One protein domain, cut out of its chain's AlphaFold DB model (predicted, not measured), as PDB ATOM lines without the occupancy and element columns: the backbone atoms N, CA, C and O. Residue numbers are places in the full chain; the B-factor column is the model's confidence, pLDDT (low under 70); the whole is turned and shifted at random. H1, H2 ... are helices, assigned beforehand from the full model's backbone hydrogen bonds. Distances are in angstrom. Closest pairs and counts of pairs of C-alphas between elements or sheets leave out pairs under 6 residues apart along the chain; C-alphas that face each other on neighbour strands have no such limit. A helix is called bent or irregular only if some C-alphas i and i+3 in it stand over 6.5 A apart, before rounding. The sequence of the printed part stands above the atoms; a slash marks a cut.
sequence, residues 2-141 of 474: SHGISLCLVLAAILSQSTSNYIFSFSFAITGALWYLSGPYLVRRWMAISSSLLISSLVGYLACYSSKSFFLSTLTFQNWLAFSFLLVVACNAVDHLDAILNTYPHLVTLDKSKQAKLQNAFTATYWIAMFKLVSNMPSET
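What this domain is: This is residues 2 to 141 of the 474 residues of the protein "15-cis-phytoene synthase" of Rhizopus delemar (strain RA 99-880 / ATCC MYA-4621 / FGSC 9543 / NRRL 43880) (UniProt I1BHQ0). What is the main picture? One long helix, H5, runs through the middle as a spine; the hairpin of H1 and H2 packs on it through H2, and H3 crosses its first half. Near its other end H7 packs across H5, with the short H6 packed on H7, and the tiny H4 sits by the end of H3. What is it made of? The printed part has 140 residues with seven named helices, H1 to H7 in order, no named strand, and the class is all helix. It is loose, with a radius of gyration of the C-alphas of 17.8 A, and elongated, spanning 52 by 34 by 27 A.

How they stand to each other: Which helix touches most others? H5, residues 77 to 103, is the hub, touching three helices. It touches H2, residues 22 to 44, at a steep tilt of 40 degrees, the same way; the closest C-alphas, of Ser 38 and Ala 93, are 5.5 A apart. With residues 77 to 89 alone it touches H3, residues 46 to 65, at a steep tilt of 43 degrees, opposite ways; the closest C-alphas, of Ser 57 and Leu 81, are 5.1 A apart. What stands near the last residues of H5? Residues 97 to 101 alone touch H7, residues 124 to 135, about perpendicular at 85 degrees; the closest C-alphas, of Leu 97 and Met 130, are 7.0 A apart. H7 touches H6, residues 112 to 119, with residues 125 to 129 alone, about perpendicular at 85 degrees; the closest C-alphas, of Leu 118 and Tyr 126, are 4.7 A apart. Where are the other two? H1, residues 2 to 17, forms a helical hairpin with H2 at a shallow tilt of 10 degrees, the C-alphas of Ala 13 and Ser 25 closest at 4.1 A, and is apart from H5. H4, residues 70 to 73, touches H3 only at the corner, the C-alphas of Tyr 65 and Ser 73 closest at 5.0 A. How do the backbones run? Every O i to N i+4 pair is within hydrogen-bond range in H1, H3, H5 and H7, against 17 of 19 in H2 and 0 of 4 in H6, where 4 of 5 O i to N i+3 pairs are; H4 is too short for an i+4 pair.

Where its parts are: Where does the longest helix run? H5 goes from C-alpha 77 at (124.928, 149.734, 271.850) to C-alpha 103 at (153.681, 133.344, 252.717), 38.2 A. How long are the others? H2 measures 29.8 A, H3 27.9 A, H1 23.5 A and H7 16.3 A from first to last C-alpha; H6 and H4 are shorter. Is any helix irregular? H2 is, with C-alphas 37 and 40 8.7 A apart and a kink of 88 degrees near residue 38.

The domain as a whole: How far does it reach? The two C-alphas farthest apart, of Lys 68 and Leu 110, are 53.4 A apart, and residues 66 to 71 stand free. Is the printed part unbroken? It has no cut; the link from H5 to H6 is short, and the other links between helices are tight. Where is confidence low? Residue 2 and residues 18 to 21 have pLDDT under 70; the mean of the printed part is 86.5.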
ATOM      1  N   SER A   2     147.274 154.159 251.982       60.19
ATOM      2  CA  SER A   2     147.228 153.633 253.366       60.19
ATOM      3  C   SER A   2     147.716 154.632 254.425       60.19
ATOM      4  O   SER A   2     147.063 154.811 255.450       60.19
ATOM      5  N   HIS A   3     148.810 155.343 254.143       74.69
ATOM      6  CA  HIS A   3     149.422 156.279 255.092       74.69
ATOM      7  C   HIS A   3     148.559 157.526 255.326       74.69
ATOM      8  O   HIS A   3     148.454 157.994 256.452       74.69
ATOM      9  N   GLY A   4     147.872 158.024 254.290       80.75
ATOM     10  CA  GLY A   4     147.007 159.204 254.403       80.75
ATOM     11  C   GLY A   4     145.815 158.976 255.334       80.75
ATOM     12  O   GLY A   4     145.550 159.797 256.202       80.75
ATOM     13  N   ILE A   5     145.136 157.830 255.214       83.25
ATOM     14  CA  ILE A   5     143.990 157.498 256.076       83.25
ATOM     15  C   ILE A   5     144.443 157.232 257.518       83.25
ATOM     16  O   ILE A   5     143.794 157.697 258.451       83.25
ATOM     17  N   SER A   6     145.574 156.543 257.708       86.19
ATOM     18  CA  SER A   6     146.158 156.342 259.041       86.19
ATOM     19  C   SER A   6     146.482 157.679 259.724       86.19
ATOM     20  O   SER A   6     146.056 157.906 260.855       86.19
ATOM     21  N   LEU A   7     147.130 158.610 259.011       85.69
ATOM     22  CA  LEU A   7     147.425 159.956 259.513       85.69
ATOM     23  C   LEU A   7     146.151 160.739 259.856       85.69
ATOM     24  O   LEU A   7     146.084 161.345 260.923       85.69
ATOM     25  N   CYS A   8     145.116 160.684 259.012       88.44
ATOM     26  CA  CYS A   8     143.825 161.310 259.308       88.44
ATOM     27  C   CYS A   8     143.184 160.753 260.591       88.44
ATOM     28  O   CYS A   8     142.640 161.521 261.381       88.44
ATOM     29  N   LEU A   9     143.266 159.439 260.822       87.19
ATOM     30  CA  LEU A   9     142.745 158.801 262.037       87.19
ATOM     31  C   LEU A   9     143.534 159.216 263.284       87.19
ATOM     32  O   LEU A   9     142.934 159.502 264.317       87.19
ATOM     33  N   VAL A  10     144.860 159.330 263.189       86.50
ATOM     34  CA  VAL A  10     145.692 159.843 264.291       86.50
ATOM     35  C   VAL A  10     145.378 161.315 264.582       86.50
ATOM     36  O   VAL A  10     145.239 161.697 265.742       86.50
ATOM     37  N   LEU A  11     145.179 162.145 263.554       86.56
ATOM     38  CA  LEU A  11     144.760 163.540 263.730       86.56
ATOM     39  C   LEU A  11     143.372 163.640 264.383       86.56
ATOM     40  O   LEU A  11     143.187 164.430 265.307       86.56
ATOM     41  N   ALA A  12     142.414 162.804 263.974       85.06
ATOM     42  CA  ALA A  12     141.102 162.714 264.619       85.06
ATOM     43  C   ALA A  12     141.211 162.273 266.091       85.06
ATOM     44  O   ALA A  12     140.502 162.797 266.957       85.06
ATOM     45  N   ALA A  13     142.139 161.362 266.403       86.31
ATOM     46  CA  ALA A  13     142.426 160.958 267.774       86.31
ATOM     47  C   ALA A  13     142.905 162.139 268.630       86.31
ATOM     48  O   ALA A  13     142.404 162.316 269.738       86.31
ATOM     49  N   ILE A  14     143.807 162.974 268.106       84.81
ATOM     50  CA  ILE A  14     144.317 164.171 268.794       84.81
ATOM     51  C   ILE A  14     143.197 165.201 268.991       84.81
ATOM     52  O   ILE A  14     142.994 165.695 270.097       84.81
ATOM     53  N   LEU A  15     142.410 165.483 267.948       84.19
ATOM     54  CA  LEU A  15     141.309 166.450 268.021       84.19
ATOM     55  C   LEU A  15     140.220 166.018 269.015       84.19
ATOM     56  O   LEU A  15     139.682 166.851 269.736       84.19
ATOM     57  N   SER A  16     139.936 164.721 269.135       79.88
ATOM     58  CA  SER A  16     138.952 164.208 270.103       79.88
ATOM     59  C   SER A  16     139.426 164.238 271.566       79.88
ATOM     60  O   SER A  16     138.600 164.135 272.473       79.88
ATOM     61  N   GLN A  17     140.724 164.448 271.832       77.69
ATOM     62  CA  GLN A  17     141.198 164.711 273.200       77.69
ATOM     63  C   GLN A  17     140.697 166.059 273.716       77.69
ATOM     64  O   GLN A  17     140.336 166.167 274.886       77.69
ATOM     65  N   SER A  18     140.594 167.069 272.842       67.50
ATOM     66  CA  SER A  18     140.072 168.389 273.227       67.50
ATOM     67  C   SER A  18     138.583 168.398 273.597       67.50
ATOM     68  O   SER A  18     138.115 169.365 274.189       67.50
ATOM     69  N   THR A  19     137.842 167.321 273.312       68.06
ATOM     70  CA  THR A  19     136.413 167.184 273.641       68.06
ATOM     71  C   THR A  19     136.145 166.267 274.844       68.06
ATOM     72  O   THR A  19     135.002 165.869 275.065       68.06
ATOM     73  N   SER A  20     137.173 165.927 275.638       66.62
ATOM     74  CA  SER A  20     137.094 165.056 276.831       66.62
ATOM     75  C   SER A  20     136.551 163.643 276.570       66.62
ATOM     76  O   SER A  20     136.127 162.955 277.501       66.62
ATOM     77  N   ASN A  21     136.572 163.175 275.317       69.62
ATOM     78  CA  ASN A  21     135.996 161.888 274.935       69.62
ATOM     79  C   ASN A  21     137.083 160.829 274.684       69.62
ATOM     80  O   ASN A  21     137.355 160.413 273.554       69.62
ATOM     81  N   TYR A  22     137.727 160.402 275.773       75.50
ATOM     82  CA  TYR A  22     138.909 159.529 275.770       75.50
ATOM     83  C   TYR A  22     138.714 158.203 275.020       75.50
ATOM     84  O   TYR A  22     139.654 157.709 274.400       75.50
ATOM     85  N   ILE A  23     137.496 157.651 275.022       73.50
ATOM     86  CA  ILE A  23     137.171 156.399 274.321       73.50
ATOM     87  C   ILE A  23     137.351 156.564 272.809       73.50
ATOM     88  O   ILE A  23     137.947 155.702 272.163       73.50
ATOM     89  N   PHE A  24     136.880 157.674 272.237       74.25
ATOM     90  CA  PHE A  24     137.015 157.925 270.801       74.25
ATOM     91  C   PHE A  24     138.452 158.252 270.422       74.25
ATOM     92  O   PHE A  24     138.929 157.735 269.417       74.25
ATOM     93  N   SER A  25     139.167 159.021 271.248       81.31
ATOM     94  CA  SER A  25     140.591 159.292 271.021       81.31
ATOM     95  C   SER A  25     141.408 158.002 270.965       81.31
ATOM     96  O   SER A  25     142.114 157.749 269.989       81.31
ATOM     97  N   PHE A  26     141.228 157.125 271.954       83.00
ATOM     98  CA  PHE A  26     141.871 155.814 271.986       83.00
ATOM     99  C   PHE A  26     141.477 154.941 270.785       83.00
ATOM    100  O   PHE A  26     142.336 154.356 270.125       83.00
ATOM    101  N   SER A  27     140.182 154.905 270.454       82.75
ATOM    102  CA  SER A  27     139.669 154.114 269.331       82.75
ATOM    103  C   SER A  27     140.246 154.579 267.994       82.75
ATOM    104  O   SER A  27     140.693 153.755 267.197       82.75
ATOM    105  N   PHE A  28     140.292 155.890 267.744       85.50
ATOM    106  CA  PHE A  28     140.862 156.447 266.520       85.50
ATOM    107  C   PHE A  28     142.370 156.209 266.426       85.50
ATOM    108  O   PHE A  28     142.845 155.829 265.356       85.50
ATOM    109  N   ALA A  29     143.110 156.345 267.531       87.56
ATOM    110  CA  ALA A  29     144.548 156.087 267.553       87.56
ATOM    111  C   ALA A  29     144.866 154.624 267.208       87.56
ATOM    112  O   ALA A  29     145.675 154.356 266.316       87.56
ATOM    113  N   ILE A  30     144.178 153.672 267.852       88.81
ATOM    114  CA  ILE A  30     144.353 152.240 267.570       88.81
ATOM    115  C   ILE A  30     143.937 151.913 266.140       88.81
ATOM    116  O   ILE A  30     144.665 151.222 265.431       88.81
ATOM    117  N   THR A  31     142.799 152.433 265.684       89.25
ATOM    118  CA  THR A  31     142.330 152.194 264.314       89.25
ATOM    119  C   THR A  31     143.324 152.742 263.294       89.25
ATOM    120  O   THR A  31     143.590 152.076 262.299       89.25
ATOM    121  N   GLY A  32     143.924 153.909 263.548       89.81
ATOM    122  CA  GLY A  32     144.977 154.477 262.708       89.81
ATOM    123  C   GLY A  32     146.198 153.563 262.601       89.81
ATOM    124  O   GLY A  32     146.678 153.321 261.491       89.81
ATOM    125  N   ALA A  33     146.658 153.000 263.722       88.50
ATOM    126  CA  ALA A  33     147.770 152.048 263.744       88.50
ATOM    127  C   ALA A  33     147.430 150.734 263.016       88.50
ATOM    128  O   ALA A  33     148.197 150.269 262.176       88.50
ATOM    129  N   LEU A  34     146.253 150.158 263.269       90.94
ATOM    130  CA  LEU A  34     145.809 148.928 262.601       90.94
ATOM    131  C   LEU A  34     145.576 149.140 261.097       90.94
ATOM    132  O   LEU A  34     145.866 148.258 260.290       90.94
ATOM    133  N   TRP A  35     145.107 150.326 260.699       90.56
ATOM    134  CA  TRP A  35     144.957 150.700 259.295       90.56
ATOM    135  C   TRP A  35     146.305 150.834 258.587       90.56
ATOM    136  O   TRP A  35     146.423 150.457 257.421       90.56
ATOM    137  N   TYR A  36     147.325 151.354 259.272       87.94
ATOM    138  CA  TYR A  36     148.676 151.408 258.721       87.94
ATOM    139  C   TYR A  36     149.188 150.006 258.367       87.94
ATOM    140  O   TYR A  36     149.721 149.813 257.279       87.94
ATOM    141  N   LEU A  37     148.948 149.028 259.247       88.00
ATOM    142  CA  LEU A  37     149.391 147.644 259.061       88.00
ATOM    143  C   LEU A  37     148.566 146.875 258.020       88.00
ATOM    144  O   LEU A  37     149.121 146.095 257.250       88.00
ATOM    145  N   SER A  38     147.245 147.071 258.002       90.56
ATOM    146  CA  SER A  38     146.335 146.154 257.296       90.56
ATOM    147  C   SER A  38     145.201 146.837 256.530       90.56
ATOM    148  O   SER A  38     144.279 146.167 256.081       90.56
ATOM    149  N   GLY A  39     145.241 148.155 256.327       89.69
ATOM    150  CA  GLY A  39     144.175 148.925 255.669       89.69
ATOM    151  C   GLY A  39     143.679 148.334 254.337       89.69
ATOM    152  O   GLY A  39     142.480 148.067 254.215       89.69
ATOM    153  N   PRO A  40     144.554 148.069 253.344       88.44
ATOM    154  CA  PRO A  40     144.142 147.452 252.079       88.44
ATOM    155  C   PRO A  40     143.479 146.080 252.265       88.44
ATOM    156  O   PRO A  40     142.459 145.794 251.633       88.44
ATOM    157  N   TYR A  41     144.010 145.255 253.170       88.38
ATOM    158  CA  TYR A  41     143.437 143.960 253.532       88.38
ATOM    159  C   TYR A  41     142.027 144.093 254.131       88.38
ATOM    160  O   TYR A  41     141.117 143.366 253.725       88.38
ATOM    161  N   LEU A  42     141.814 145.066 255.025       90.62
ATOM    162  CA  LEU A  42     140.503 145.350 255.618       90.62
ATOM    163  C   LEU A  42     139.480 145.757 254.547       90.62
ATOM    164  O   LEU A  42     138.359 145.252 254.538       90.62
ATOM    165  N   VAL A  43     139.871 146.608 253.591       90.62
ATOM    166  CA  VAL A  43     138.989 147.036 252.489       90.62
ATOM    167  C   VAL A  43     138.569 145.851 251.619       90.62
ATOM    168  O   VAL A  43     137.388 145.712 251.297       90.62
ATOM    169  N   ARG A  44     139.499 144.948 251.281       90.31
ATOM    170  CA  ARG A  44     139.197 143.740 250.488       90.31
ATOM    171  C   ARG A  44     138.224 142.788 251.204       90.31
ATOM    172  O   ARG A  44     137.576 141.981 250.541       90.31
ATOM    173  N   ARG A  45     138.096 142.877 252.534       89.06
ATOM    174  CA  ARG A  45     137.246 142.010 253.376       89.06
ATOM    175  C   ARG A  45     136.078 142.733 254.046       89.06
ATOM    176  O   ARG A  45     135.507 142.204 255.002       89.06
ATOM    177  N   TRP A  46     135.683 143.901 253.538       91.25
ATOM    178  CA  TRP A  46     134.680 144.749 254.187       91.25
ATOM    179  C   TRP A  46     133.375 144.006 254.514       91.25
ATOM    180  O   TRP A  46     132.864 144.172 255.611       91.25
ATOM    181  N   MET A  47     132.884 143.115 253.638       91.94
ATOM    182  CA  MET A  47     131.655 142.346 253.896       91.94
ATOM    183  C   MET A  47     131.772 141.461 255.142       91.94
ATOM    184  O   MET A  47     130.912 141.514 256.016       91.94
ATOM    185  N   ALA A  48     132.851 140.679 255.256       88.81
ATOM    186  CA  ALA A  48     133.067 139.791 256.398       88.81
ATOM    187  C   ALA A  48     133.258 140.585 257.698       88.81
ATOM    188  O   ALA A  48     132.703 140.222 258.736       88.81
ATOM    189  N   ILE A  49     133.992 141.700 257.623       90.75
ATOM    190  CA  ILE A  49     134.214 142.608 258.752       90.75
ATOM    191  C   ILE A  49     132.892 143.234 259.200       90.75
ATOM    192  O   ILE A  49     132.576 143.191 260.385       90.75
ATOM    193  N   SER A  50     132.087 143.759 258.273       90.44
ATOM    194  CA  SER A  50     130.780 144.349 258.573       90.44
ATOM    195  C   SER A  50     129.819 143.326 259.173       90.44
ATOM    196  O   SER A  50     129.163 143.628 260.167       90.44
ATOM    197  N   SER A  51     129.756 142.105 258.632       90.25
ATOM    198  CA  SER A  51     128.919 141.039 259.190       90.25
ATOM    199  C   SER A  51     129.361 140.642 260.598       90.25
ATOM    200  O   SER A  51     128.528 140.608 261.501       90.25
ATOM    201  N   SER A  52     130.660 140.393 260.811       91.38
ATOM    202  CA  SER A  52     131.190 140.051 262.138       91.38
ATOM    203  C   SER A  52     130.937 141.175 263.136       91.38
ATOM    204  O   SER A  52     130.506 140.913 264.251       91.38
ATOM    205  N   LEU A  53     131.152 142.425 262.729       92.69
ATOM    206  CA  LEU A  53     130.925 143.590 263.570       92.69
ATOM    207  C   LEU A  53     129.467 143.685 264.020       92.69
ATOM    208  O   LEU A  53     129.207 143.824 265.214       92.69
ATOM    209  N   LEU A  54     128.520 143.599 263.083       89.94
ATOM    210  CA  LEU A  54     127.094 143.714 263.387       89.94
ATOM    211  C   LEU A  54     126.624 142.581 264.303       89.94
ATOM    212  O   LEU A  54     125.958 142.844 265.304       89.94
ATOM    213  N   ILE A  55     127.010 141.339 263.997       90.31
ATOM    214  CA  ILE A  55     126.624 140.165 264.785       90.31
ATOM    215  C   ILE A  55     127.231 140.243 266.189       90.31
ATOM    216  O   ILE A  55     126.497 140.138 267.170       90.31
ATOM    217  N   SER A  56     128.542 140.477 266.311       89.81
ATOM    218  CA  SER A  56     129.221 140.552 267.611       89.81
ATOM    219  C   SER A  56     128.687 141.694 268.475       89.81
ATOM    220  O   SER A  56     128.466 141.497 269.668       89.81
ATOM    221  N   SER A  57     128.403 142.856 267.877       89.56
ATOM    222  CA  SER A  57     127.843 144.001 268.608       89.56
ATOM    223  C   SER A  57     126.430 143.716 269.108       89.56
ATOM    224  O   SER A  57     126.108 144.035 270.251       89.56
ATOM    225  N   LEU A  58     125.590 143.088 268.277       88.88
ATOM    226  CA  LEU A  58     124.227 142.715 268.650       88.88
ATOM    227  C   LEU A  58     124.219 141.665 269.766       88.88
ATOM    228  O   LEU A  58     123.517 141.834 270.760       88.88
ATOM    229  N   VAL A  59     125.024 140.607 269.630       88.00
ATOM    230  CA  VAL A  59     125.138 139.545 270.641       88.00
ATOM    231  C   VAL A  59     125.667 140.107 271.960       88.00
ATOM    232  O   VAL A  59     125.076 139.846 273.006       88.00
ATOM    233  N   GLY A  60     126.733 140.915 271.919       85.75
ATOM    234  CA  GLY A  60     127.309 141.544 273.109       85.75
ATOM    235  C   GLY A  60     126.312 142.448 273.834       85.75
ATOM    236  O   GLY A  60     126.155 142.345 275.053       85.75
ATOM    237  N   TYR A  61     125.571 143.267 273.080       86.56
ATOM    238  CA  TYR A  61     124.526 144.129 273.627       86.56
ATOM    239  C   TYR A  61     123.399 143.326 274.294       86.56
ATOM    240  O   TYR A  61     123.060 143.593 275.444       86.56
ATOM    241  N   LEU A  62     122.852 142.308 273.621       86.25
ATOM    242  CA  LEU A  62     121.757 141.486 274.157       86.25
ATOM    243  C   LEU A  62     122.174 140.681 275.399       86.25
ATOM    244  O   LEU A  62     121.414 140.590 276.370       86.25
ATOM    245  N   ALA A  63     123.390 140.127 275.391       82.56
ATOM    246  CA  ALA A  63     123.941 139.383 276.520       82.56
ATOM    247  C   ALA A  63     124.122 140.274 277.761       82.56
ATOM    248  O   ALA A  63     123.838 139.849 278.881       82.56
ATOM    249  N   CYS A  64     124.549 141.525 277.568       78.25
ATOM    250  CA  CYS A  64     124.819 142.452 278.666       78.25
ATOM    251  C   CYS A  64     123.583 143.213 279.146       78.25
ATOM    252  O   CYS A  64     123.479 143.481 280.340       78.25
ATOM    253  N   TYR A  65     122.611 143.467 278.265       75.94
ATOM    254  CA  TYR A  65     121.292 143.970 278.654       75.94
ATOM    255  C   TYR A  65     120.601 143.030 279.654       75.94
ATOM    256  O   TYR A  65     119.931 143.471 280.582       75.94
ATOM    257  N   SER A  66     120.831 141.725 279.505       72.75
ATOM    258  CA  SER A  66     120.293 140.684 280.388       72.75
ATOM    259  C   SER A  66     121.170 140.412 281.626       72.75
ATOM    260  O   SER A  66     120.855 139.533 282.429       72.75
ATOM    261  N   SER A  67     122.291 141.128 281.785       76.75
ATOM    262  CA  SER A  67     123.266 140.891 282.854       76.75
ATOM    263  C   SER A  67     122.869 141.573 284.162       76.75
ATOM    264  O   SER A  67     122.406 142.710 284.185       76.75
ATOM    265  N   LYS A  68     123.137 140.901 285.289       76.06
ATOM    266  CA  LYS A  68     122.977 141.472 286.640       76.06
ATOM    267  C   LYS A  68     124.105 142.443 287.022       76.06
ATOM    268  O   LYS A  68     124.031 143.077 288.071       76.06
ATOM    269  N   SER A  69     125.162 142.540 286.212       78.69
ATOM    270  CA  SER A  69     126.267 143.472 286.446       78.69
ATOM    271  C   SER A  69     125.869 144.891 286.047       78.69
ATOM    272  O   SER A  69     125.627 145.154 284.871       78.69
ATOM    273  N   PHE A  70     125.877 145.812 287.015       70.56
ATOM    274  CA  PHE A  70     125.560 147.232 286.810       70.56
ATOM    275  C   PHE A  70     126.451 147.903 285.752       70.56
ATOM    276  O   PHE A  70     126.000 148.748 284.985       70.56
ATOM    277  N   PHE A  71     127.724 147.509 285.671       76.25
ATOM    278  CA  PHE A  71     128.645 148.055 284.674       76.25
ATOM    279  C   PHE A  71     128.301 147.592 283.253       76.25
ATOM    280  O   PHE A  71     128.331 148.384 282.320       76.25
ATOM    281  N   LEU A  72     127.945 146.318 283.071       76.25
ATOM    282  CA  LEU A  72     127.655 145.777 281.739       76.25
ATOM    283  C   LEU A  72     126.280 146.217 281.224       76.25
ATOM    284  O   LEU A  72     126.135 146.459 280.027       76.25
ATOM    285  N   SER A  73     125.295 146.366 282.114       73.50
ATOM    286  CA  SER A  73     123.941 146.799 281.755       73.50
ATOM    287  C   SER A  73     123.829 148.299 281.448       73.50
ATOM    288  O   SER A  73     122.850 148.723 280.838       73.50
ATOM    289  N   THR A  74     124.831 149.104 281.822       78.44
ATOM    290  CA  THR A  74     124.899 150.549 281.524       78.44
ATOM    291  C   THR A  74     125.622 150.873 280.212       78.44
ATOM    292  O   THR A  74     125.578 152.016 279.751       78.44
ATOM    293  N   LEU A  75     126.261 149.890 279.566       80.38
ATOM    294  CA  LEU A  75     126.918 150.087 278.272       80.38
ATOM    295  C   LEU A  75     125.887 150.207 277.144       80.38
ATOM    296  O   LEU A  75     125.084 149.307 276.904       80.38
ATOM    297  N   THR A  76     125.954 151.310 276.398       84.19
ATOM    298  CA  THR A  76     125.101 151.528 275.226       84.19
ATOM    299  C   THR A  76     125.504 150.612 274.068       84.19
ATOM    300  O   THR A  76     126.636 150.128 273.990       84.19
ATOM    301  N   PHE A  77     124.601 150.426 273.101       84.75
ATOM    302  CA  PHE A  77     124.928 149.734 271.850       84.75
ATOM    303  C   PHE A  77     126.130 150.368 271.129       84.75
ATOM    304  O   PHE A  77     126.958 149.660 270.566       84.75
ATOM    305  N   GLN A  78     126.277 151.695 271.197       83.25
ATOM    306  CA  GLN A  78     127.406 152.411 270.599       83.25
ATOM    307  C   GLN A  78     128.752 152.015 271.226       83.25
ATOM    308  O   GLN A  78     129.733 151.858 270.501       83.25
ATOM    309  N   ASN A  79     128.795 151.792 272.544       83.00
ATOM    310  CA  ASN A  79     130.002 151.316 273.227       83.00
ATOM    311  C   ASN A  79     130.373 149.899 272.763       83.00
ATOM    312  O   ASN A  79     131.536 149.630 272.466       83.00
ATOM    313  N   TRP A  80     129.380 149.012 272.637       85.06
ATOM    314  CA  TRP A  80     129.577 147.653 272.118       85.06
ATOM    315  C   TRP A  80     130.022 147.635 270.664       85.06
ATOM    316  O   TRP A  80     130.902 146.852 270.309       85.06
ATOM    317  N   LEU A  81     129.458 148.516 269.839       86.88
ATOM    318  CA  LEU A  81     129.851 148.672 268.448       86.88
ATOM    319  C   LEU A  81     131.304 149.141 268.330       86.88
ATOM    320  O   LEU A  81     132.066 148.552 267.570       86.88
ATOM    321  N   ALA A  82     131.714 150.147 269.107       83.75
ATOM    322  CA  ALA A  82     133.089 150.645 269.108       83.75
ATOM    323  C   ALA A  82     134.091 149.583 269.596       83.75
ATOM    324  O   ALA A  82     135.121 149.361 268.960       83.75
ATOM    325  N   PHE A  83     133.771 148.879 270.686       86.31
ATOM    326  CA  PHE A  83     134.603 147.793 271.203       86.31
ATOM    327  C   PHE A  83     134.726 146.638 270.200       86.31
ATOM    328  O   PHE A  83     135.833 146.208 269.876       86.31
ATOM    329  N   SER A  84     133.595 146.174 269.662       90.19
ATOM    330  CA  SER A  84     133.563 145.095 268.668       90.19
ATOM    331  C   SER A  84     134.305 145.497 267.398       90.19
ATOM    332  O   SER A  84     134.997 144.671 266.818       90.19
ATOM    333  N   PHE A  85     134.221 146.764 266.989       90.44
ATOM    334  CA  PHE A  85     134.974 147.287 265.852       90.44
ATOM    335  C   PHE A  85     136.479 147.168 266.075       90.44
ATOM    336  O   PHE A  85     137.162 146.568 265.247       90.44
ATOM    337  N   LEU A  86     136.993 147.666 267.204       90.69
ATOM    338  CA  LEU A  86     138.421 147.563 267.518       90.69
ATOM    339  C   LEU A  86     138.885 146.109 267.575       90.69
ATOM    340  O   LEU A  86     139.922 145.782 267.003       90.69
ATOM    341  N   LEU A  87     138.104 145.234 268.214       91.56
ATOM    342  CA  LEU A  87     138.436 143.818 268.326       91.56
ATOM    343  C   LEU A  87     138.453 143.131 266.955       91.56
ATOM    344  O   LEU A  87     139.426 142.464 266.619       91.56
ATOM    345  N   VAL A  88     137.417 143.327 266.133       92.50
ATOM    346  CA  VAL A  88     137.329 142.736 264.789       92.50
ATOM    347  C   VAL A  88     138.469 143.237 263.904       92.50
ATOM    348  O   VAL A  88     139.105 142.434 263.218       92.50
ATOM    349  N   VAL A  89     138.766 144.539 263.922       91.94
ATOM    350  CA  VAL A  89     139.870 145.114 263.139       91.94
ATOM    351  C   VAL A  89     141.223 144.595 263.633       91.94
ATOM    352  O   VAL A  89     142.065 144.246 262.806       91.94
ATOM    353  N   ALA A  90     141.429 144.470 264.948       92.94
ATOM    354  CA  ALA A  90     142.655 143.917 265.521       92.94
ATOM    355  C   ALA A  90     142.855 142.444 265.138       92.94
ATOM    356  O   ALA A  90     143.935 142.084 264.673       92.94
ATOM    357  N   CYS A  91     141.815 141.610 265.244       92.81
ATOM    358  CA  CYS A  91     141.868 140.214 264.804       92.81
ATOM    359  C   CYS A  91     142.204 140.107 263.312       92.81
ATOM    360  O   CYS A  91     143.090 139.349 262.936       92.81
ATOM    361  N   ASN A  92     141.581 140.930 262.459       92.38
ATOM    362  CA  ASN A  92     141.901 140.944 261.029       92.38
ATOM    363  C   ASN A  92     143.332 141.426 260.749       92.38
ATOM    364  O   ASN A  92     143.949 140.977 259.784       92.38
ATOM    365  N   ALA A  93     143.873 142.336 261.562       92.56
ATOM    366  CA  ALA A  93     145.261 142.753 261.434       92.56
ATOM    367  C   ALA A  93     146.231 141.626 261.814       92.56
ATOM    368  O   ALA A  93     147.211 141.419 261.103       92.56
ATOM    369  N   VAL A  94     145.931 140.865 262.874       93.12
ATOM    370  CA  VAL A  94     146.693 139.660 263.241       93.12
ATOM    371  C   VAL A  94     146.611 138.611 262.133       93.12
ATOM    372  O   VAL A  94     147.654 138.114 261.726       93.12
ATOM    373  N   ASP A  95     145.424 138.341 261.582       91.62
ATOM    374  CA  ASP A  95     145.246 137.410 260.458       91.62
ATOM    375  C   ASP A  95     146.057 137.830 259.224       91.62
ATOM    376  O   ASP A  95     146.639 136.994 258.534       91.62
ATOM    377  N   HIS A  96     146.097 139.132 258.923       92.12
ATOM    378  CA  HIS A  96     146.874 139.660 257.804       92.12
ATOM    379  C   HIS A  96     148.378 139.446 258.008       92.12
ATOM    380  O   HIS A  96     149.071 138.987 257.100       92.12
ATOM    381  N   LEU A  97     148.875 139.751 259.208       93.19
ATOM    382  CA  LEU A  97     150.276 139.555 259.566       93.19
ATOM    383  C   LEU A  97     150.653 138.069 259.582       93.19
ATOM    384  O   LEU A  97     151.713 137.721 259.071       93.19
ATOM    385  N   ASP A  98     149.784 137.194 260.095       93.12
ATOM    386  CA  ASP A  98     149.983 135.741 260.048       93.12
ATOM    387  C   ASP A  98     150.032 135.237 258.599       93.12
ATOM    388  O   ASP A  98     150.916 134.459 258.240       93.12
ATOM    389  N   ALA A  99     149.150 135.736 257.726       92.12
ATOM    390  CA  ALA A  99     149.184 135.401 256.305       92.12
ATOM    391  C   ALA A  99     150.520 135.806 255.663       92.12
ATOM    392  O   ALA A  99     151.146 134.993 254.985       92.12
ATOM    393  N   ILE A 100     151.006 137.023 255.930       93.06
ATOM    394  CA  ILE A 100     152.296 137.497 255.410       93.06
ATOM    395  C   ILE A 100     153.456 136.682 255.982       93.06
ATOM    396  O   ILE A 100     154.339 136.281 255.226       93.06
ATOM    397  N   LEU A 101     153.440 136.372 257.278       93.50
ATOM    398  CA  LEU A 101     154.464 135.552 257.924       93.50
ATOM    399  C   LEU A 101     154.537 134.144 257.317       93.50
ATOM    400  O   LEU A 101     155.628 133.605 257.134       93.50
ATOM    401  N   ASN A 102     153.388 133.552 256.990       92.12
ATOM    402  CA  ASN A 102     153.312 132.221 256.395       92.12
ATOM    403  C   ASN A 102     153.684 132.208 254.907       92.12
ATOM    404  O   ASN A 102     154.321 131.255 254.464       92.12
ATOM    405  N   THR A 103     153.322 133.240 254.142       93.19
ATOM    406  CA  THR A 103     153.681 133.344 252.717       93.19
ATOM    407  C   THR A 103     155.142 133.761 252.519       93.19
ATOM    408  O   THR A 103     155.818 133.245 251.629       93.19
ATOM    409  N   TYR A 104     155.658 134.649 253.372       93.50
ATOM    410  CA  TYR A 104     156.991 135.246 253.262       93.50
ATOM    411  C   TYR A 104     157.811 135.072 254.556       93.50
ATOM    412  O   TYR A 104     158.277 136.050 255.148       93.50
ATOM    413  N   PRO A 105     158.067 133.830 255.010       91.81
ATOM    414  CA  PRO A 105     158.748 133.592 256.286       91.81
ATOM    415  C   PRO A 105     160.202 134.096 256.306       91.81
ATOM    416  O   PRO A 105     160.768 134.330 257.379       91.81
ATOM    417  N   HIS A 106     160.808 134.306 255.130       90.19
ATOM    418  CA  HIS A 106     162.152 134.864 254.981       90.19
ATOM    419  C   HIS A 106     162.272 136.311 255.482       90.19
ATOM    420  O   HIS A 106     163.372 136.708 255.857       90.19
ATOM    421  N   LEU A 107     161.164 137.062 255.570       91.75
ATOM    422  CA  LEU A 107     161.143 138.404 256.169       91.75
ATOM    423  C   LEU A 107     161.550 138.386 257.650       91.75
ATOM    424  O   LEU A 107     162.006 139.393 258.184       91.75
ATOM    425  N   VAL A 108     161.403 137.237 258.318       93.81
ATOM    426  CA  VAL A 108     161.814 137.051 259.715       93.81
ATOM    427  C   VAL A 108     163.031 136.135 259.837       93.81
ATOM    428  O   VAL A 108     163.908 136.386 260.668       93.81
ATOM    429  N   THR A 109     163.084 135.037 259.076       89.62
ATOM    430  CA  THR A 109     164.189 134.069 259.144       89.62
ATOM    431  C   THR A 109     164.309 133.226 257.875       89.62
ATOM    432  O   THR A 109     163.347 132.597 257.436       89.62
ATOM    433  N   LEU A 110     165.526 133.117 257.336       86.19
ATOM    434  CA  LEU A 110     165.855 132.196 256.235       86.19
ATOM    435  C   LEU A 110     166.006 130.736 256.705       86.19
ATOM    436  O   LEU A 110     165.825 129.804 255.927       86.19
ATOM    437  N   ASP A 111     166.295 130.522 257.992       84.75
ATOM    438  CA  ASP A 111     166.484 129.191 258.577       84.75
ATOM    439  C   ASP A 111     165.158 128.412 258.647       84.75
ATOM    440  O   ASP A 111     164.308 128.661 259.512       84.75
ATOM    441  N   LYS A 112     165.012 127.426 257.755       83.31
ATOM    442  CA  LYS A 112     163.844 126.541 257.634       83.31
ATOM    443  C   LYS A 112     163.521 125.767 258.919       83.31
ATOM    444  O   LYS A 112     162.355 125.482 259.192       83.31
ATOM    445  N   SER A 113     164.519 125.462 259.755       76.50
ATOM    446  CA  SER A 113     164.293 124.775 261.035       76.50
ATOM    447  C   SER A 113     163.614 125.684 262.066       76.50
ATOM    448  O   SER A 113     162.828 125.214 262.893       76.50
ATOM    449  N   LYS A 114     163.870 126.998 261.994       83.81
ATOM    450  CA  LYS A 114     163.208 128.012 262.827       83.81
ATOM    451  C   LYS A 114     161.814 128.355 262.310       83.81
ATOM    452  O   LYS A 114     160.941 128.610 263.134       83.81
ATOM    453  N   GLN A 115     161.584 128.292 260.995       88.50
ATOM    454  CA  GLN A 115     160.269 128.555 260.389       88.50
ATOM    455  C   GLN A 115     159.162 127.632 260.930       88.50
ATOM    456  O   GLN A 115     158.045 128.092 261.149       88.50
ATOM    457  N   ALA A 116     159.477 126.371 261.257       84.69
ATOM    458  CA  ALA A 116     158.518 125.442 261.869       84.69
ATOM    459  C   ALA A 116     157.952 125.950 263.211       84.69
ATOM    460  O   ALA A 116     156.782 125.751 263.522       84.69
ATOM    461  N   LYS A 117     158.766 126.657 264.007       86.75
ATOM    462  CA  LYS A 117     158.331 127.218 265.298       86.75
ATOM    463  C   LYS A 117     157.405 128.424 265.139       86.75
ATOM    464  O   LYS A 117     156.747 128.805 266.099       86.75
ATOM    465  N   LEU A 118     157.352 129.009 263.942       91.25
ATOM    466  CA  LEU A 118     156.466 130.123 263.609       91.25
ATOM    467  C   LEU A 118     155.030 129.665 263.337       91.25
ATOM    468  O   LEU A 118     154.183 130.493 263.056       91.25
ATOM    469  N   GLN A 119     154.749 128.365 263.386       91.00
ATOM    470  CA  GLN A 119     153.417 127.833 263.095       91.00
ATOM    471  C   GLN A 119     152.530 127.738 264.348       91.00
ATOM    472  O   GLN A 119     151.342 127.466 264.240       91.00
ATOM    473  N   ASN A 120     153.091 127.964 265.543       88.94
ATOM    474  CA  ASN A 120     152.367 127.845 266.805       88.94
ATOM    475  C   ASN A 120     152.215 129.206 267.505       88.94
ATOM    476  O   ASN A 120     153.140 129.682 268.177       88.94
ATOM    477  N   ALA A 121     151.010 129.775 267.401       89.88
ATOM    478  CA  ALA A 121     150.633 131.060 267.989       89.88
ATOM    479  C   ALA A 121     150.654 131.094 269.531       89.88
ATOM    480  O   ALA A 121     150.669 132.171 270.123       89.88
ATOM    481  N   PHE A 122     150.721 129.940 270.203       89.81
ATOM    482  CA  PHE A 122     150.853 129.855 271.662       89.81
ATOM    483  C   PHE A 122     152.301 129.998 272.149       89.81
ATOM    484  O   PHE A 122     152.565 129.940 273.349       89.81
ATOM    485  N   THR A 123     153.266 130.177 271.243       90.88
ATOM    486  CA  THR A 123     154.683 130.288 271.604       90.88
ATOM    487  C   THR A 123     155.177 131.730 271.577       90.88
ATOM    488  O   THR A 123     154.817 132.526 270.712       90.88
ATOM    489  N   ALA A 124     156.117 132.056 272.470       93.88
ATOM    490  CA  ALA A 124     156.814 133.343 272.429       93.88
ATOM    491  C   ALA A 124     157.585 133.545 271.111       93.88
ATOM    492  O   ALA A 124     157.740 134.670 270.651       93.88
ATOM    493  N   THR A 125     158.046 132.460 270.474       92.69
ATOM    494  CA  THR A 125     158.780 132.538 269.199       92.69
ATOM    495  C   THR A 125     157.907 133.120 268.088       92.69
ATOM    496  O   THR A 125     158.382 133.979 267.347       92.69
ATOM    497  N   TYR A 126     156.640 132.706 268.009       94.06
ATOM    498  CA  TYR A 126     155.670 133.271 267.074       94.06
ATOM    499  C   TYR A 126     155.468 134.773 267.304       94.06
ATOM    500  O   TYR A 126     155.641 135.567 266.384       94.06
ATOM    501  N   TRP A 127     155.194 135.195 268.540       95.50
ATOM    502  CA  TRP A 127     154.937 136.611 268.823       95.50
ATOM    503  C   TRP A 127     156.173 137.502 268.655       95.50
ATOM    504  O   TRP A 127     156.055 138.630 268.183       95.50
ATOM    505  N   ILE A 128     157.374 136.986 268.940       95.38
ATOM    506  CA  ILE A 128     158.632 137.677 268.616       95.38
ATOM    507  C   ILE A 128     158.778 137.844 267.096       95.38
ATOM    508  O   ILE A 128     159.228 138.893 266.636       95.38
ATOM    509  N   ALA A 129     158.405 136.836 266.303       94.88
ATOM    510  CA  ALA A 129     158.421 136.927 264.846       94.88
ATOM    511  C   ALA A 129     157.404 137.945 264.314       94.88
ATOM    512  O   ALA A 129     157.767 138.774 263.485       94.88
ATOM    513  N   MET A 130     156.180 137.946 264.848       95.31
ATOM    514  CA  MET A 130     155.155 138.945 264.529       95.31
ATOM    515  C   MET A 130     155.641 140.363 264.842       95.31
ATOM    516  O   MET A 130     155.511 141.257 264.011       95.31
ATOM    517  N   PHE A 131     156.277 140.569 265.999       94.88
ATOM    518  CA  PHE A 131     156.854 141.865 266.360       94.88
ATOM    519  C   PHE A 131     157.968 142.300 265.395       94.88
ATOM    520  O   PHE A 131     158.004 143.455 264.970       94.88
ATOM    521  N   LYS A 132     158.863 141.379 265.011       94.50
ATOM    522  CA  LYS A 132     159.916 141.651 264.018       94.50
ATOM    523  C   LYS A 132     159.342 142.024 262.653       94.50
ATOM    524  O   LYS A 132     159.858 142.954 262.035       94.50
ATOM    525  N   LEU A 133     158.291 141.324 262.223       94.00
ATOM    526  CA  LEU A 133     157.575 141.600 260.981       94.00
ATOM    527  C   LEU A 133     156.946 142.996 261.017       94.00
ATOM    528  O   LEU A 133     157.200 143.791 260.125       94.00
ATOM    529  N   VAL A 134     156.213 143.332 262.083       93.12
ATOM    530  CA  VAL A 134     155.606 144.664 262.261       93.12
ATOM    531  C   VAL A 134     156.662 145.774 262.277       93.12
ATOM    532  O   VAL A 134     156.452 146.828 261.684       93.12
ATOM    533  N   SER A 135     157.808 145.537 262.921       91.00
ATOM    534  CA  SER A 135     158.886 146.531 263.033       91.00
ATOM    535  C   SER A 135     159.551 146.859 261.693       91.00
ATOM    536  O   SER A 135     160.092 147.949 261.540       91.00
ATOM    537  N   ASN A 136     159.520 145.930 260.733       87.69
ATOM    538  CA  ASN A 136     160.142 146.071 259.413       87.69
ATOM    539  C   ASN A 136     159.152 145.704 258.301       87.69
ATOM    540  O   ASN A 136     159.506 144.997 257.358       87.69
ATOM    541  N   MET A 137     157.895 146.125 258.451       85.06
ATOM    542  CA  MET A 137     156.824 145.715 257.552       85.06
ATOM    543  C   MET A 137     157.080 146.264 256.139       85.06
ATOM    544  O   MET A 137     157.098 147.488 255.977       85.06
ATOM    545  N   PRO A 138     157.269 145.409 255.117       84.75
ATOM    546  CA  PRO A 138     157.423 145.881 253.746       84.75
ATOM    547  C   PRO A 138     156.093 146.433 253.220       84.75
ATOM    548  O   PRO A 138     155.016 146.051 253.690       84.75
ATOM    549  N   SER A 139     156.149 147.301 252.208       84.00
ATOM    550  CA  SER A 139     154.939 147.618 251.445       84.00
ATOM    551  C   SER A 139     154.461 146.358 250.715       84.00
ATOM    552  O   SER A 139     155.278 145.567 250.248       84.00
ATOM    553  N   GLU A 140     153.144 146.181 250.541       79.06
ATOM    554  CA  GLU A 140     152.598 145.085 249.714       79.06
ATOM    555  C   GLU A 140     153.189 145.089 248.292       79.06
ATOM    556  O   GLU A 140     153.302 144.038 247.672       79.06
ATOM    557  N   THR A 141     153.583 146.261 247.785       82.44
ATOM    558  CA  THR A 141     154.224 146.429 246.470       82.44
ATOM    559  C   THR A 141     155.656 145.912 246.409       82.44
ATOM    560  O   THR A 141     156.152 145.661 245.317       82.44
TER     561      THR A 141